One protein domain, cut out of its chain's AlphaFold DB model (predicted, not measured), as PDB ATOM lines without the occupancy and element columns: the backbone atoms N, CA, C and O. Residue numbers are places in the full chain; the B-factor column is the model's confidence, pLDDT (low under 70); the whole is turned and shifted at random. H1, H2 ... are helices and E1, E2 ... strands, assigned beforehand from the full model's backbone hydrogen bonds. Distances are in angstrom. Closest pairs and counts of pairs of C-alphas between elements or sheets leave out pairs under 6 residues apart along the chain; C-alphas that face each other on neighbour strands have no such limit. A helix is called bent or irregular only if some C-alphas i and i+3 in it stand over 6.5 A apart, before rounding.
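Overview. This is residues 81 to 105 and 119 to 217 of the 218 residues of an uncharacterized protein of Onchocerca ochengi (UniProt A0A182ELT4). What shape do these atoms make? A small head, built on one strongly twisted sheet of four strands, has a long helix, H3, that starts over one face of the sheet and runs out of the head as an arm, with the short helix H4 beyond its far end. H1 is on the sheet's opposite face, and residues 181 to 217 stick out. What is it made of? The printed part has 124 residues with four named helices and four named strands, in the order E1 H1 H2 E2 E3 E4 H3 H4, a mixed class; the sheet, in the order E1 E2 E3 E4, is mixed. How far does it reach? It is extended, with a radius of gyration of the C-alphas of 25.9 A and spans of 84 by 32 by 18 A, the arm making the length.

Arrangement. How do the strands pair? E1, residues 81 to 87, is an edge strand parallel to E2, residues 120 to 130, at 20 degrees, with N 83 and O 122 2.8 A apart. E2, E3, residues 133 to 140, and E4, residues 156 to 158, form a meander, each strand the antiparallel neighbour of the one before. N 125 and O 137 are 2.8 A apart in the hairpin E2 and E3, and N 134 and O 157 2.9 A in the hairpin E3 and E4. Where are the helices? H1, residues 90 to 95, is on the sheet at a height of 9.2 A, its closest C-alphas with E2 being those of Ile 90 and Ser 127, 5.9 A apart; H2, residues 98 to 104, only grazes the sheet. H3, residues 159 to 201, is on the opposite face from H1, the closest C-alphas of H3 and E3 being those of Leu 133 and Ser 159, 5.7 A apart; H4, residues 208 to 216, is not on the sheet. How do the helix backbones run? O i to N i+4 pairs within hydrogen-bond range number 0 of 2 in H1, 1 of 3 in H2, 32 of 39 in H3 and 4 of 5 in H4; O i to N i+3 pairs within range number 3 of 3 in H1 and 2 of 4 in H2.

Along the chain. Where does the first strand begin? E1 begins at C-alpha 81, (233.923, 212.024, 251.609), and is 18.8 A long; E2 is 31.9 A and E3 23.3 A long. How does H3 run? It is 58.5 A long, with a kink of 41 degrees near residue 178. H3 and H2 are irregular: C-alphas 160 and 163 are 7.0 A apart, and C-alphas 100 and 103, only just, 6.52 A. Where does H4 end? C-alpha 216 is at (217.669, 216.710, 188.204).

Size, cuts and confidence. Is anything missing? Residues 106 to 118 are not printed, and C-alphas 105 and 119 are 10.8 A apart. Which link is long? That from E3 to E4, 15 residues. Where is confidence low? Residues 177 to 186 and 205 to 206 have pLDDT under 70.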
ATOM      1  N   ARG A  81     233.888 211.407 250.283       85.88
ATOM      2  CA  ARG A  81     233.923 212.024 251.609       85.88
ATOM      3  C   ARG A  81     234.958 213.126 251.648       85.88
ATOM      4  O   ARG A  81     236.070 212.958 251.160       85.88
ATOM      5  N   VAL A  82     234.571 214.255 252.234       89.81
ATOM      6  CA  VAL A  82     235.447 215.412 252.414       89.81
ATOM      7  C   VAL A  82     235.550 215.713 253.902       89.81
ATOM      8  O   VAL A  82     234.555 216.083 254.523       89.81
ATOM      9  N   TYR A  83     236.744 215.565 254.465       93.12
ATOM     10  CA  TYR A  83     237.064 215.983 255.824       93.12
ATOM     11  C   TYR A  83     237.748 217.341 255.812       93.12
ATOM     12  O   TYR A  83     238.626 217.608 254.995       93.12
ATOM     13  N   VAL A  84     237.339 218.191 256.747       95.75
ATOM     14  CA  VAL A  84     237.996 219.459 257.053       95.75
ATOM     15  C   VAL A  84     238.562 219.321 258.455       95.75
ATOM     16  O   VAL A  84     237.799 219.134 259.402       95.75
ATOM     17  N   ILE A  85     239.884 219.373 258.573       96.69
ATOM     18  CA  ILE A  85     240.612 219.102 259.808       96.69
ATOM     19  C   ILE A  85     241.366 220.367 260.205       96.69
ATOM     20  O   ILE A  85     242.209 220.848 259.454       96.69
ATOM     21  N   PHE A  86     241.070 220.891 261.391       96.81
ATOM     22  CA  PHE A  86     241.850 221.965 261.997       96.81
ATOM     23  C   PHE A  86     242.940 221.344 262.862       96.81
ATOM     24  O   PHE A  86     242.644 220.529 263.732       96.81
ATOM     25  N   LEU A  87     244.185 221.715 262.592       96.12
ATOM     26  CA  LEU A  87     245.363 221.249 263.304       96.12
ATOM     27  C   LEU A  87     245.941 222.389 264.142       96.12
ATOM     28  O   LEU A  87     245.999 223.531 263.682       96.12
ATOM     29  N   GLU A  88     246.411 222.067 265.347       92.75
ATOM     30  CA  GLU A  88     247.236 222.992 266.134       92.75
ATOM     31  C   GLU A  88     248.651 223.082 265.555       92.75
ATOM     32  O   GLU A  88     249.245 224.159 265.526       92.75
ATOM     33  N   LYS A  89     249.180 221.953 265.066       92.31
ATOM     34  CA  LYS A  89     250.501 221.833 264.448       92.31
ATOM     35  C   LYS A  89     250.413 221.042 263.153       92.31
ATOM     36  O   LYS A  89     249.692 220.050 263.075       92.31
ATOM     37  N   ILE A  90     251.158 221.452 262.129       94.25
ATOM     38  CA  ILE A  90     251.093 220.780 260.825       94.25
ATOM     39  C   ILE A  90     251.628 219.341 260.888       94.25
ATOM     40  O   ILE A  90     251.162 218.471 260.155       94.25
ATOM     41  N   GLU A  91     252.549 219.060 261.810       95.50
ATOM     42  CA  GLU A  91     253.120 217.731 262.031       95.50
ATOM     43  C   GLU A  91     252.066 216.699 262.466       95.50
ATOM     44  O   GLU A  91     252.214 215.508 262.177       95.50
ATOM     45  N   ASP A  92     250.970 217.149 263.090       95.56
ATOM     46  CA  ASP A  92     249.869 216.290 263.543       95.56
ATOM     47  C   ASP A  92     249.117 215.642 262.369       95.56
ATOM     48  O   ASP A  92     248.452 214.618 262.539       95.56
ATOM     49  N   MET A  93     249.277 216.177 261.153       94.88
ATOM     50  CA  MET A  93     248.718 215.607 259.928       94.88
ATOM     51  C   MET A  93     249.120 214.137 259.735       94.88
ATOM     52  O   MET A  93     248.308 213.334 259.279       94.88
ATOM     53  N   HIS A  94     250.348 213.762 260.113       93.56
ATOM     54  CA  HIS A  94     250.858 212.393 259.956       93.56
ATOM     55  C   HIS A  94     250.224 211.382 260.915       93.56
ATOM     56  O   HIS A  94     250.269 210.181 260.649       93.56
ATOM     57  N   TYR A  95     249.638 211.857 262.012       94.31
ATOM     58  CA  TYR A  95     249.034 211.022 263.047       94.31
ATOM     59  C   TYR A  95     247.505 210.999 262.966       94.31
ATOM     60  O   TYR A  95     246.858 210.347 263.783       94.31
ATOM     61  N   PHE A  96     246.911 211.706 261.998       93.62
ATOM     62  CA  PHE A  96     245.465 211.807 261.880       93.62
ATOM     63  C   PHE A  96     244.836 210.445 261.502       93.62
ATOM     64  O   PHE A  96     245.135 209.911 260.428       93.62
ATOM     65  N   PRO A  97     243.935 209.874 262.330       92.50
ATOM     66  CA  PRO A  97     243.435 208.506 262.165       92.50
ATOM     67  C   PRO A  97     242.274 208.437 261.160       92.50
ATOM     68  O   PRO A  97     241.129 208.147 261.503       92.50
ATOM     69  N   TYR A  98     242.544 208.723 259.886       87.81
ATOM     70  CA  TYR A  98     241.484 208.847 258.881       87.81
ATOM     71  C   TYR A  98     240.752 207.530 258.583       87.81
ATOM     72  O   TYR A  98     239.553 207.572 258.321       87.81
ATOM     73  N   GLU A  99     241.421 206.375 258.660       86.31
ATOM     74  CA  GLU A  99     240.785 205.064 258.432       86.31
ATOM     75  C   GLU A  99     239.733 204.738 259.496       86.31
ATOM     76  O   GLU A  99     238.685 204.170 259.189       86.31
ATOM     77  N   GLU A 100     239.982 205.149 260.741       88.62
ATOM     78  CA  GLU A 100     239.048 204.965 261.851       88.62
ATOM     79  C   GLU A 100     237.852 205.914 261.735       88.62
ATOM     80  O   GLU A 100     236.763 205.575 262.170       88.62
ATOM     81  N   MET A 101     238.002 207.072 261.087       85.06
ATOM     82  CA  MET A 101     236.920 208.054 260.925       85.06
ATOM     83  C   MET A 101     235.900 207.682 259.835       85.06
ATOM     84  O   MET A 101     234.741 208.115 259.884       85.06
ATOM     85  N   VAL A 102     236.296 206.879 258.843       82.00
ATOM     86  CA  VAL A 102     235.410 206.462 257.743       82.00
ATOM     87  C   VAL A 102     234.155 205.732 258.251       82.00
ATOM     88  O   VAL A 102     233.052 206.181 257.931       82.00
ATOM     89  N   PRO A 103     234.231 204.667 259.066       80.38
ATOM     90  CA  PRO A 103     233.026 203.987 259.545       80.38
ATOM     91  C   PRO A 103     232.124 204.869 260.425       80.38
ATOM     92  O   PRO A 103     230.918 204.666 260.456       80.38
ATOM     93  N   MET A 104     232.657 205.901 261.080       78.62
ATOM     94  CA  MET A 104     231.881 206.783 261.971       78.62
ATOM     95  C   MET A 104     231.062 207.817 261.194       78.62
ATOM     96  O   MET A 104     230.178 208.466 261.747       78.62
ATOM     97  N   THR A 105     231.363 207.987 259.906       75.81
ATOM     98  CA  THR A 105     230.740 208.989 259.033       75.81
ATOM     99  C   THR A 105     229.806 208.373 257.993       75.81
ATOM    100  O   THR A 105     229.305 209.089 257.131       75.81
ATOM    101  N   PRO A 119     234.973 204.422 249.943       78.12
ATOM    102  CA  PRO A 119     234.678 205.763 249.458       78.12
ATOM    103  C   PRO A 119     235.974 206.513 249.116       78.12
ATOM    104  O   PRO A 119     236.965 206.383 249.834       78.12
ATOM    105  N   ASP A 120     235.939 207.333 248.067       81.44
ATOM    106  CA  ASP A 120     237.002 208.280 247.729       81.44
ATOM    107  C   ASP A 120     237.103 209.290 248.867       81.44
ATOM    108  O   ASP A 120     236.133 209.999 249.181       81.44
ATOM    109  N   LEU A 121     238.279 209.363 249.477       87.50
ATOM    110  CA  LEU A 121     238.510 210.227 250.617       87.50
ATOM    111  C   LEU A 121     239.302 211.463 250.206       87.50
ATOM    112  O   LEU A 121     240.322 211.366 249.532       87.50
ATOM    113  N   ILE A 122     238.839 212.628 250.650       90.88
ATOM    114  CA  ILE A 122     239.536 213.903 250.519       90.88
ATOM    115  C   ILE A 122     239.641 214.542 251.899       90.88
ATOM    116  O   ILE A 122     238.642 214.726 252.588       90.88
ATOM    117  N   MET A 123     240.847 214.918 252.290       93.88
ATOM    118  CA  MET A 123     241.161 215.558 253.559       93.88
ATOM    119  C   MET A 123     241.762 216.929 253.288       93.88
ATOM    120  O   MET A 123     242.685 217.059 252.487       93.88
ATOM    121  N   ILE A 124     241.218 217.943 253.950       96.06
ATOM    122  CA  ILE A 124     241.682 219.327 253.900       96.06
ATOM    123  C   ILE A 124     242.149 219.685 255.307       96.06
ATOM    124  O   ILE A 124     241.328 219.940 256.188       96.06
ATOM    125  N   PHE A 125     243.459 219.672 255.508       97.50
ATOM    126  CA  PHE A 125     244.118 220.076 256.740       97.50
ATOM    127  C   PHE A 125     244.355 221.582 256.734       97.50
ATOM    128  O   PHE A 125     244.764 222.158 255.723       97.50
ATOM    129  N   ILE A 126     244.068 222.213 257.864       97.75
ATOM    130  CA  ILE A 126     244.162 223.653 258.069       97.75
ATOM    131  C   ILE A 126     244.980 223.874 259.334       97.75
ATOM    132  O   ILE A 126     244.547 223.468 260.410       97.75
ATOM    133  N   SER A 127     246.124 224.537 259.216       96.94
ATOM    134  CA  SER A 127     246.959 224.926 260.357       96.94
ATOM    135  C   SER A 127     247.225 226.427 260.329       96.94
ATOM    136  O   SER A 127     247.468 227.004 259.267       96.94
ATOM    137  N   GLU A 128     247.181 227.086 261.483       95.50
ATOM    138  CA  GLU A 128     247.631 228.477 261.588       95.50
ATOM    139  C   GLU A 128     249.164 228.518 261.535       95.50
ATOM    140  O   GLU A 128     249.832 227.734 262.204       95.50
ATOM    141  N   VAL A 129     249.719 229.403 260.705       93.56
ATOM    142  CA  VAL A 129     251.177 229.579 260.566       93.56
ATOM    143  C   VAL A 129     251.628 230.837 261.291       93.56
ATOM    144  O   VAL A 129     252.589 230.826 262.052       93.56
ATOM    145  N   GLU A 130     250.908 231.927 261.057       92.06
ATOM    146  CA  GLU A 130     251.115 233.224 261.688       92.06
ATOM    147  C   GLU A 130     249.743 233.862 261.913       92.06
ATOM    148  O   GLU A 130     248.740 233.411 261.356       92.06
ATOM    149  N   ASN A 131     249.686 234.937 262.699       90.75
ATOM    150  CA  ASN A 131     248.464 235.691 262.941       90.75
ATOM    151  C   ASN A 131     247.678 235.945 261.643       90.75
ATOM    152  O   ASN A 131     248.063 236.762 260.806       90.75
ATOM    153  N   ARG A 132     246.509 235.299 261.538       93.62
ATOM    154  CA  ARG A 132     245.580 235.397 260.393       93.62
ATOM    155  C   ARG A 132     246.097 234.819 259.073       93.62
ATOM    156  O   ARG A 132     245.456 235.045 258.044       93.62
ATOM    157  N   LEU A 133     247.179 234.055 259.084       96.00
ATOM    158  CA  LEU A 133     247.675 233.323 257.929       96.00
ATOM    159  C   LEU A 133     247.570 231.826 258.205       96.00
ATOM    160  O   LEU A 133     248.122 231.317 259.178       96.00
ATOM    161  N   VAL A 134     246.844 231.124 257.344       97.19
ATOM    162  CA  VAL A 134     246.604 229.688 257.486       97.19
ATOM    163  C   VAL A 134     247.202 228.941 256.306       97.19
ATOM    164  O   VAL A 134     247.109 229.384 255.160       97.19
ATOM    165  N   GLN A 135     247.802 227.801 256.600       97.12
ATOM    166  CA  GLN A 135     248.305 226.854 255.623       97.12
ATOM    167  C   GLN A 135     247.258 225.787 255.357       97.12
ATOM    168  O   GLN A 135     246.588 225.305 256.273       97.12
ATOM    169  N   ILE A 136     247.128 225.441 254.082       97.38
ATOM    170  CA  ILE A 136     246.213 224.423 253.596       97.38
ATOM    171  C   ILE A 136     247.029 223.268 253.045       97.38
ATOM    172  O   ILE A 136     247.822 223.450 252.123       97.38
ATOM    173  N   ASN A 137     246.788 222.073 253.572       96.25
ATOM    174  CA  ASN A 137     247.338 220.835 253.042       96.25
ATOM    175  C   ASN A 137     246.212 219.883 252.668       96.25
ATOM    176  O   ASN A 137     245.213 219.773 253.377       96.25
ATOM    177  N   MET A 138     246.336 219.225 251.522       93.81
ATOM    178  CA  MET A 138     245.262 218.413 250.965       93.81
ATOM    179  C   MET A 138     245.776 217.046 250.548       93.81
ATOM    180  O   MET A 138     246.715 216.925 249.769       93.81
ATOM    181  N   ILE A 139     245.102 216.004 251.026       92.00
ATOM    182  CA  ILE A 139     245.403 214.609 250.703       92.00
ATOM    183  C   ILE A 139     244.111 213.965 250.226       92.00
ATOM    184  O   ILE A 139     243.068 214.146 250.851       92.00
ATOM    185  N   GLY A 140     244.153 213.203 249.141       88.44
ATOM    186  CA  GLY A 140     242.982 212.444 248.736       88.44
ATOM    187  C   GLY A 140     243.071 211.796 247.371       88.44
ATOM    188  O   GLY A 140     244.004 212.030 246.599       88.44
ATOM    189  N   ASP A 141     242.048 211.000 247.086       82.00
ATOM    190  CA  ASP A 141     241.850 210.353 245.796       82.00
ATOM    191  C   ASP A 141     241.291 211.377 244.801       82.00
ATOM    192  O   ASP A 141     240.084 211.619 244.697       82.00
ATOM    193  N   TRP A 142     242.199 212.044 244.089       79.94
ATOM    194  CA  TRP A 142     241.838 213.039 243.085       79.94
ATOM    195  C   TRP A 142     241.449 212.390 241.765       79.94
ATOM    196  O   TRP A 142     241.945 211.335 241.368       79.94
ATOM    197  N   THR A 143     240.592 213.080 241.023       73.38
ATOM    198  CA  THR A 143     240.272 212.662 239.669       73.38
ATOM    199  C   THR A 143     241.420 212.961 238.706       73.38
ATOM    200  O   THR A 143     242.331 213.739 238.996       73.38
ATOM    201  N   LYS A 144     241.353 212.401 237.493       71.56
ATOM    202  CA  LYS A 144     242.354 212.619 236.430       71.56
ATOM    203  C   LYS A 144     242.550 214.086 236.019       71.56
ATOM    204  O   LYS A 144     243.509 214.394 235.325       71.56
ATOM    205  N   TYR A 145     241.632 214.975 236.401       70.25
ATOM    206  CA  TYR A 145     241.706 216.410 236.120       70.25
ATOM    207  C   TYR A 145     242.212 217.228 237.317       70.25
ATOM    208  O   TYR A 145     242.164 218.457 237.288       70.25
ATOM    209  N   GLY A 146     242.693 216.552 238.362       75.69
ATOM    210  CA  GLY A 146     243.300 217.171 239.528       75.69
ATOM    211  C   GLY A 146     242.313 217.932 240.412       75.69
ATOM    212  O   GLY A 146     241.089 217.746 240.371       75.69
ATOM    213  N   LEU A 147     242.881 218.801 241.246       76.81
ATOM    214  CA  LEU A 147     242.195 219.409 242.374       76.81
ATOM    215  C   LEU A 147     241.091 220.403 241.949       76.81
ATOM    216  O   LEU A 147     241.314 221.265 241.091       76.81
ATOM    217  N   PRO A 148     239.869 220.308 242.501       78.31
ATOM    218  CA  PRO A 148     238.789 221.247 242.210       78.31
ATOM    219  C   PRO A 148     238.760 222.434 243.161       78.31
ATOM    220  O   PRO A 148     238.535 222.263 244.352       78.31
ATOM    221  N   GLY A 149     238.819 223.644 242.607       87.19
ATOM    222  CA  GLY A 149     238.511 224.869 243.338       87.19
ATOM    223  C   GLY A 149     239.713 225.787 243.539       87.19
ATOM    224  O   GLY A 149     240.751 225.585 242.915       87.19
ATOM    225  N   PRO A 150     239.536 226.848 244.341       91.38
ATOM    226  CA  PRO A 150     240.553 227.878 244.520       91.38
ATOM    227  C   PRO A 150     241.639 227.528 245.549       91.38
ATOM    228  O   PRO A 150     242.701 228.140 245.505       91.38
ATOM    229  N   LEU A 151     241.389 226.596 246.479       94.69
ATOM    230  CA  LEU A 151     242.427 226.112 247.392       94.69
ATOM    231  C   LEU A 151     243.268 225.038 246.708       94.69
ATOM    232  O   LEU A 151     242.726 224.173 246.021       94.69
ATOM    233  N   VAL A 152     244.581 225.110 246.921       91.44
ATOM    234  CA  VAL A 152     245.574 224.165 246.405       91.44
ATOM    235  C   VAL A 152     246.400 223.622 247.565       91.44
ATOM    236  O   VAL A 152     246.595 224.316 248.563       91.44
ATOM    237  N   ASP A 153     246.862 222.380 247.450       93.69
ATOM    238  CA  ASP A 153     247.771 221.798 248.435       93.69
ATOM    239  C   ASP A 153     249.033 222.663 248.610       93.69
ATOM    240  O   ASP A 153     249.608 223.156 247.637       93.69
ATOM    241  N   GLY A 154     249.424 222.884 249.863       93.62
ATOM    242  CA  GLY A 154     250.566 223.703 250.260       93.62
ATOM    243  C   GLY A 154     250.343 225.216 250.190       93.62
ATOM    244  O   GLY A 154     251.283 225.972 250.434       93.62
ATOM    245  N   CYS A 155     249.141 225.698 249.849       95.12
ATOM    246  CA  CYS A 155     248.904 227.138 249.755       95.12
ATOM    247  C   CYS A 155     248.728 227.805 251.129       95.12
ATOM    248  O   CYS A 155     248.214 227.212 252.079       95.12
ATOM    249  N   LEU A 156     249.118 229.080 251.204       96.56
ATOM    250  CA  LEU A 156     248.858 229.965 252.338       96.56
ATOM    251  C   LEU A 156     247.734 230.929 251.978       96.56
ATOM    252  O   LEU A 156     247.760 231.558 250.918       96.56
ATOM    253  N   VAL A 157     246.754 231.072 252.864       96.75
ATOM    254  CA  VAL A 157     245.621 231.979 252.664       96.75
ATOM    255  C   VAL A 157     245.354 232.807 253.912       96.75
ATOM    256  O   VAL A 157     245.651 232.406 255.034       96.75
ATOM    257  N   SER A 158     244.763 233.986 253.724       96.88
ATOM    258  CA  SER A 158     244.258 234.779 254.846       96.88
ATOM    259  C   SER A 158     243.106 234.048 255.534       96.88
ATOM    260  O   SER A 158     242.185 233.562 254.865       96.88
ATOM    261  N   SER A 159     243.083 234.060 256.867       95.62
ATOM    262  CA  SER A 159     241.992 233.492 257.667       95.62
ATOM    263  C   SER A 159     240.632 234.120 257.333       95.62
ATOM    264  O   SER A 159     239.608 233.439 257.369       95.62
ATOM    265  N   SER A 160     240.613 235.390 256.909       96.88
ATOM    266  CA  SER A 160     239.390 236.080 256.475       96.88
ATOM    267  C   SER A 160     238.822 235.550 255.154       96.88
ATOM    268  O   SER A 160     237.613 235.601 254.939       96.88
ATOM    269  N   ALA A 161     239.676 235.028 254.267       96.69
ATOM    270  CA  ALA A 161     239.271 234.477 252.976       96.69
ATOM    271  C   ALA A 161     238.985 232.969 253.046       96.69
ATOM    272  O   ALA A 161     238.230 232.451 252.216       96.69
ATOM    273  N   LEU A 162     239.547 232.276 254.046       96.81
ATOM    274  CA  LEU A 162     239.486 230.823 254.207       96.81
ATOM    275  C   LEU A 162     238.065 230.273 254.057       96.81
ATOM    276  O   LEU A 162     237.841 229.364 253.263       96.81
ATOM    277  N   ALA A 163     237.096 230.834 254.781       96.06
ATOM    278  CA  ALA A 163     235.731 230.311 254.796       96.06
ATOM    279  C   ALA A 163     235.088 230.302 253.397       96.06
ATOM    280  O   ALA A 163     234.396 229.352 253.028       96.06
ATOM    281  N   THR A 164     235.321 231.350 252.608       97.19
ATOM    282  CA  THR A 164     234.795 231.470 251.244       97.19
ATOM    283  C   THR A 164     235.509 230.500 250.308       97.19
ATOM    284  O   THR A 164     234.857 229.726 249.604       97.19
ATOM    285  N   LEU A 165     236.843 230.476 250.343       96.94
ATOM    286  CA  LEU A 165     237.655 229.596 249.501       96.94
ATOM    287  C   LEU A 165     237.366 228.115 249.779       96.94
ATOM    288  O   LEU A 165     237.192 227.333 248.843       96.94
ATOM    289  N   LEU A 166     237.224 227.744 251.051       96.56
ATOM    290  CA  LEU A 166     236.902 226.389 251.482       96.56
ATOM    291  C   LEU A 166     235.523 225.956 250.973       96.56
ATOM    292  O   LEU A 166     235.404 224.897 250.362       96.56
ATOM    293  N   LYS A 167     234.492 226.800 251.126       95.62
ATOM    294  CA  LYS A 167     233.149 226.524 250.584       95.62
ATOM    295  C   LYS A 167     233.188 226.282 249.077       95.62
ATOM    296  O   LYS A 167     232.621 225.301 248.600       95.62
ATOM    297  N   HIS A 168     233.866 227.147 248.323       94.94
ATOM    298  CA  HIS A 168     233.976 226.992 246.872       94.94
ATOM    299  C   HIS A 168     234.744 225.729 246.475       94.94
ATOM    300  O   HIS A 168     234.337 225.052 245.530       94.94
ATOM    301  N   THR A 169     235.805 225.388 247.206       94.25
ATOM    302  CA  THR A 169     236.600 224.171 246.990       94.25
ATOM    303  C   THR A 169     235.751 222.924 247.232       94.25
ATOM    304  O   THR A 169     235.609 222.100 246.333       94.25
ATOM    305  N   ILE A 170     235.060 222.833 248.372       92.19
ATOM    306  CA  ILE A 170     234.191 221.694 248.713       92.19
ATOM    307  C   ILE A 170     233.049 221.530 247.699       92.19
ATOM    308  O   ILE A 170     232.784 220.423 247.231       92.19
ATOM    309  N   ILE A 171     232.385 222.625 247.308       90.19
ATOM    310  CA  ILE A 171     231.325 222.580 246.287       90.19
ATOM    311  C   ILE A 171     231.886 222.100 244.944       90.19
ATOM    312  O   ILE A 171     231.234 221.322 244.243       90.19
ATOM    313  N   SER A 172     233.083 222.560 244.576       89.50
ATOM    314  CA  SER A 172     233.746 222.151 243.337       89.50
ATOM    315  C   SER A 172     234.103 220.668 243.360       89.50
ATOM    316  O   SER A 172     233.850 219.981 242.370       89.50
ATOM    317  N   ILE A 173     234.616 220.170 244.489       87.38
ATOM    318  CA  ILE A 173     234.912 218.752 244.717       87.38
ATOM    319  C   ILE A 173     233.658 217.906 244.516       87.38
ATOM    320  O   ILE A 173     233.625 217.063 243.618       87.38
ATOM    321  N   ALA A 174     232.594 218.221 245.256       82.56
ATOM    322  CA  ALA A 174     231.350 217.461 245.215       82.56
ATOM    323  C   ALA A 174     230.720 217.424 243.810       82.56
ATOM    324  O   ALA A 174     230.156 216.409 243.403       82.56
ATOM    325  N   ARG A 175     230.811 218.524 243.047       79.62
ATOM    326  CA  ARG A 175     230.244 218.609 241.690       79.62
ATOM    327  C   ARG A 175     231.088 217.896 240.642       79.62
ATOM    328  O   ARG A 175     230.523 217.307 239.720       79.62
ATOM    329  N   ARG A 176     232.418 217.979 240.731       77.50
ATOM    330  CA  ARG A 176     233.302 217.494 239.665       77.50
ATOM    331  C   ARG A 176     233.194 215.982 239.490       77.50
ATOM    332  O   ARG A 176     233.093 215.532 238.353       77.50
ATOM    333  N   ARG A 177     233.086 215.212 240.577       66.62
ATOM    334  CA  ARG A 177     232.911 213.753 240.480       66.62
ATOM    335  C   ARG A 177     231.629 213.363 239.734       66.62
ATOM    336  O   ARG A 177     231.672 212.481 238.880       66.62
ATOM    337  N   THR A 178     230.516 214.066 239.961       63.19
ATOM    338  CA  THR A 178     229.275 213.817 239.207       63.19
ATOM    339  C   THR A 178     229.405 214.224 237.738       63.19
ATOM    340  O   THR A 178     228.967 213.492 236.856       63.19
ATOM    341  N   VAL A 179     230.068 215.346 237.439       62.03
ATOM    342  CA  VAL A 179     230.307 215.772 236.048       62.03
ATOM    343  C   VAL A 179     231.208 214.786 235.294       62.03
ATOM    344  O   VAL A 179     231.017 214.550 234.103       62.03
ATOM    345  N   GLU A 180     232.186 214.186 235.958       66.31
ATOM    346  CA  GLU A 180     233.086 213.237 235.311       66.31
ATOM    347  C   GLU A 180     232.428 211.894 235.002       66.31
ATOM    348  O   GLU A 180     232.562 211.411 233.873       66.31
ATOM    349  N   LEU A 181     231.706 211.316 235.970       62.06
ATOM    350  CA  LEU A 181     231.016 210.039 235.778       62.06
ATOM    351  C   LEU A 181     229.795 210.179 234.868       62.06
ATOM    352  O   LEU A 181     229.620 209.380 233.948       62.06
ATOM    353  N   GLU A 182     228.954 211.185 235.102       60.91
ATOM    354  CA  GLU A 182     227.714 211.332 234.349       60.91
ATOM    355  C   GLU A 182     227.964 212.079 233.039       60.91
ATOM    356  O   GLU A 182     227.584 211.617 231.971       60.91
ATOM    357  N   ASN A 183     228.647 213.221 233.052       60.72
ATOM    358  CA  ASN A 183     228.559 214.136 231.917       60.72
ATOM    359  C   ASN A 183     229.405 213.708 230.708       60.72
ATOM    360  O   ASN A 183     228.906 213.760 229.590       60.72
ATOM    361  N   TYR A 184     230.645 213.233 230.863       59.88
ATOM    362  CA  TYR A 184     231.464 212.900 229.681       59.88
ATOM    363  C   TYR A 184     230.955 211.668 228.919       59.88
ATOM    364  O   TYR A 184     230.864 211.692 227.687       59.88
ATOM    365  N   GLN A 185     230.568 210.611 229.636       59.69
ATOM    366  CA  GLN A 185     230.011 209.400 229.025       59.69
ATOM    367  C   GLN A 185     228.607 209.656 228.456       59.69
ATOM    368  O   GLN A 185     228.276 209.190 227.356       59.69
ATOM    369  N   LEU A 186     227.790 210.462 229.149       67.12
ATOM    370  CA  LEU A 186     226.462 210.813 228.663       67.12
ATOM    371  C   LEU A 186     226.507 211.818 227.516       67.12
ATOM    372  O   LEU A 186     225.655 211.713 226.651       67.12
ATOM    373  N   VAL A 187     227.462 212.745 227.422       74.50
ATOM    374  CA  VAL A 187     227.526 213.706 226.304       74.50
ATOM    375  C   VAL A 187     227.776 212.989 224.981       74.50
ATOM    376  O   VAL A 187     227.037 213.213 224.023       74.50
ATOM    377  N   ALA A 188     228.754 212.080 224.920       76.88
ATOM    378  CA  ALA A 188     229.014 211.308 223.705       76.88
ATOM    379  C   ALA A 188     227.807 210.432 223.325       76.88
ATOM    380  O   ALA A 188     227.400 210.386 222.163       76.88
ATOM    381  N   SER A 189     227.186 209.793 224.318       80.62
ATOM    382  CA  SER A 189     226.017 208.930 224.126       80.62
ATOM    383  C   SER A 189     224.757 209.713 223.734       80.62
ATOM    384  O   SER A 189     224.043 209.307 222.819       80.62
ATOM    385  N   ARG A 190     224.502 210.869 224.363       83.75
ATOM    386  CA  ARG A 190     223.405 211.800 224.047       83.75
ATOM    387  C   ARG A 190     223.588 212.389 222.659       83.75
ATOM    388  O   ARG A 190     222.632 212.405 221.894       83.75
ATOM    389  N   ARG A 191     224.811 212.792 222.298       91.19
ATOM    390  CA  ARG A 191     225.139 213.254 220.943       91.19
ATOM    391  C   ARG A 191     224.889 212.154 219.916       91.19
ATOM    392  O   ARG A 191     224.221 212.409 218.922       91.19
ATOM    393  N   ARG A 192     225.370 210.930 220.162       88.88
ATOM    394  CA  ARG A 192     225.119 209.782 219.277       88.88
ATOM    395  C   ARG A 192     223.622 209.528 219.107       88.88
ATOM    396  O   ARG A 192     223.163 209.396 217.979       88.88
ATOM    397  N   ARG A 193     222.859 209.517 220.205       86.88
ATOM    398  CA  ARG A 193     221.401 209.338 220.182       86.88
ATOM    399  C   ARG A 193     220.699 210.462 219.416       86.88
ATOM    400  O   ARG A 193     219.832 210.176 218.603       86.88
ATOM    401  N   ALA A 194     221.094 211.718 219.623       92.06
ATOM    402  CA  ALA A 194     220.533 212.862 218.905       92.06
ATOM    403  C   ALA A 194     220.806 212.784 217.396       92.06
ATOM    404  O   ALA A 194     219.911 213.050 216.601       92.06
ATOM    405  N   ILE A 195     222.010 212.359 216.996       93.25
ATOM    406  CA  ILE A 195     222.354 212.126 215.586       93.25
ATOM    407  C   ILE A 195     221.503 210.997 215.002       93.25
ATOM    408  O   ILE A 195     220.969 211.150 213.910       93.25
ATOM    409  N   GLN A 196     221.352 209.879 215.716       92.94
ATOM    410  CA  GLN A 196     220.511 208.765 215.270       92.94
ATOM    411  C   GLN A 196     219.049 209.186 215.116       92.94
ATOM    412  O   GLN A 196     218.415 208.840 214.125       92.94
ATOM    413  N   GLU A 197     218.527 209.966 216.060       92.25
ATOM    414  CA  GLU A 197     217.156 210.460 216.007       92.25
ATOM    415  C   GLU A 197     216.954 211.460 214.864       92.25
ATOM    416  O   GLU A 197     215.961 211.377 214.145       92.25
ATOM    417  N   PHE A 198     217.921 212.351 214.631       91.69
ATOM    418  CA  PHE A 198     217.928 213.232 213.466       91.69
ATOM    419  C   PHE A 198     217.945 212.423 212.163       91.69
ATOM    420  O   PHE A 198     217.082 212.609 211.309       91.69
ATOM    421  N   ALA A 199     218.877 211.476 212.036       88.44
ATOM    422  CA  ALA A 199     218.996 210.618 210.864       88.44
ATOM    423  C   ALA A 199     217.711 209.822 210.613       88.44
ATOM    424  O   ALA A 199     217.289 209.708 209.473       88.44
ATOM    425  N   ARG A 200     217.053 209.324 211.668       85.31
ATOM    426  CA  ARG A 200     215.766 208.624 211.584       85.31
ATOM    427  C   ARG A 200     214.630 209.554 211.157       85.31
ATOM    428  O   ARG A 200     213.825 209.174 210.312       85.31
ATOM    429  N   LYS A 201     214.544 210.754 211.742       85.94
ATOM    430  CA  LYS A 201     213.489 211.741 211.459       85.94
ATOM    431  C   LYS A 201     213.542 212.238 210.016       85.94
ATOM    432  O   LYS A 201     212.495 212.423 209.405       85.94
ATOM    433  N   TYR A 202     214.747 212.427 209.489       80.38
ATOM    434  CA  TYR A 202     214.991 212.893 208.124       80.38
ATOM    435  C   TYR A 202     215.443 211.767 207.188       80.38
ATOM    436  O   TYR A 202     215.972 212.039 206.113       80.38
ATOM    437  N   ALA A 203     215.241 210.502 207.575       79.19
ATOM    438  CA  ALA A 203     215.545 209.366 206.719       79.19
ATOM    439  C   ALA A 203     214.632 209.422 205.492       79.19
ATOM    440  O   ALA A 203     213.449 209.081 205.560       79.19
ATOM    441  N   ILE A 204     215.187 209.840 204.358       71.50
ATOM    442  CA  ILE A 204     214.497 209.759 203.080       71.50
ATOM    443  C   ILE A 204     214.448 208.277 202.699       71.50
ATOM    444  O   ILE A 204     215.452 207.679 202.321       71.50
ATOM    445  N   LYS A 205     213.265 207.670 202.800       69.69
ATOM    446  CA  LYS A 205     212.988 206.349 202.221       69.69
ATOM    447  C   LYS A 205     212.731 206.507 200.723       69.69
ATOM    448  O   LYS A 205     211.597 206.384 200.276       69.69
ATOM    449  N   LYS A 206     213.762 206.852 199.962       66.81
ATOM    450  CA  LYS A 206     213.717 206.864 198.497       66.81
ATOM    451  C   LYS A 206     214.801 205.959 197.963       66.81
ATOM    452  O   LYS A 206     215.862 205.844 198.580       66.81
ATOM    453  N   SER A 207     214.532 205.299 196.840       72.75
ATOM    454  CA  SER A 207     215.612 204.637 196.128       72.75
ATOM    455  C   SER A 207     216.589 205.707 195.633       72.75
ATOM    456  O   SER A 207     216.223 206.872 195.455       72.75
ATOM    457  N   TYR A 208     217.846 205.326 195.415       73.31
ATOM    458  CA  TYR A 208     218.831 206.239 194.835       73.31
ATOM    459  C   TYR A 208     218.335 206.830 193.500       73.31
ATOM    460  O   TYR A 208     218.574 208.003 193.236       73.31
ATOM    461  N   CYS A 209     217.564 206.055 192.725       77.88
ATOM    462  CA  CYS A 209     216.936 206.506 191.484       77.88
ATOM    463  C   CYS A 209     215.958 207.667 191.731       77.88
ATOM    464  O   CYS A 209     216.122 208.733 191.149       77.88
ATOM    465  N   ASP A 210     215.024 207.519 192.679       77.62
ATOM    466  CA  ASP A 210     214.011 208.552 192.964       77.62
ATOM    467  C   ASP A 210     214.601 209.808 193.624       77.62
ATOM    468  O   ASP A 210     213.965 210.861 193.653       77.62
ATOM    469  N   PHE A 211     215.782 209.693 194.240       79.88
ATOM    470  CA  PHE A 211     216.526 210.839 194.757       79.88
ATOM    471  C   PHE A 211     217.194 211.620 193.619       79.88
ATOM    472  O   PHE A 211     217.076 212.842 193.569       79.88
ATOM    473  N   VAL A 212     217.860 210.917 192.696       81.00
ATOM    474  CA  VAL A 212     218.543 211.524 191.543       81.00
ATOM    475  C   VAL A 212     217.543 212.175 190.585       81.00
ATOM    476  O   VAL A 212     217.783 213.293 190.143       81.00
ATOM    477  N   GLU A 213     216.397 211.540 190.324       83.75
ATOM    478  CA  GLU A 213     215.332 212.135 189.500       83.75
ATOM    479  C   GLU A 213     214.786 213.443 190.087       83.75
ATOM    480  O   GLU A 213     214.444 214.354 189.343       83.75
ATOM    481  N   LEU A 214     214.726 213.565 191.414       79.44
ATOM    482  CA  LEU A 214     214.222 214.770 192.074       79.44
ATOM    483  C   LEU A 214     215.235 215.917 192.047       79.44
ATOM    484  O   LEU A 214     214.837 217.065 191.926       79.44
ATOM    485  N   LEU A 215     216.529 215.599 192.129       78.19
ATOM    486  CA  LEU A 215     217.618 216.576 192.056       78.19
ATOM    487  C   LEU A 215     217.813 217.132 190.636       78.19
ATOM    488  O   LEU A 215     218.270 218.256 190.471       78.19
ATOM    489  N   LEU A 216     217.523 216.325 189.613       83.44
ATOM    490  CA  LEU A 216     217.669 216.710 188.204       83.44
ATOM    491  C   LEU A 216     216.450 217.460 187.651       83.44
ATOM    492  O   LEU A 216     216.561 218.083 186.598       83.44
ATOM    493  N   ASN A 217     215.306 217.375 188.338       71.69
ATOM    494  CA  ASN A 217     214.040 217.982 187.925       71.69
ATOM    495  C   ASN A 217     213.657 219.225 188.760       71.69
ATOM    496  O   ASN A 217     212.523 219.694 188.643       71.69
TER     497      ASN A 217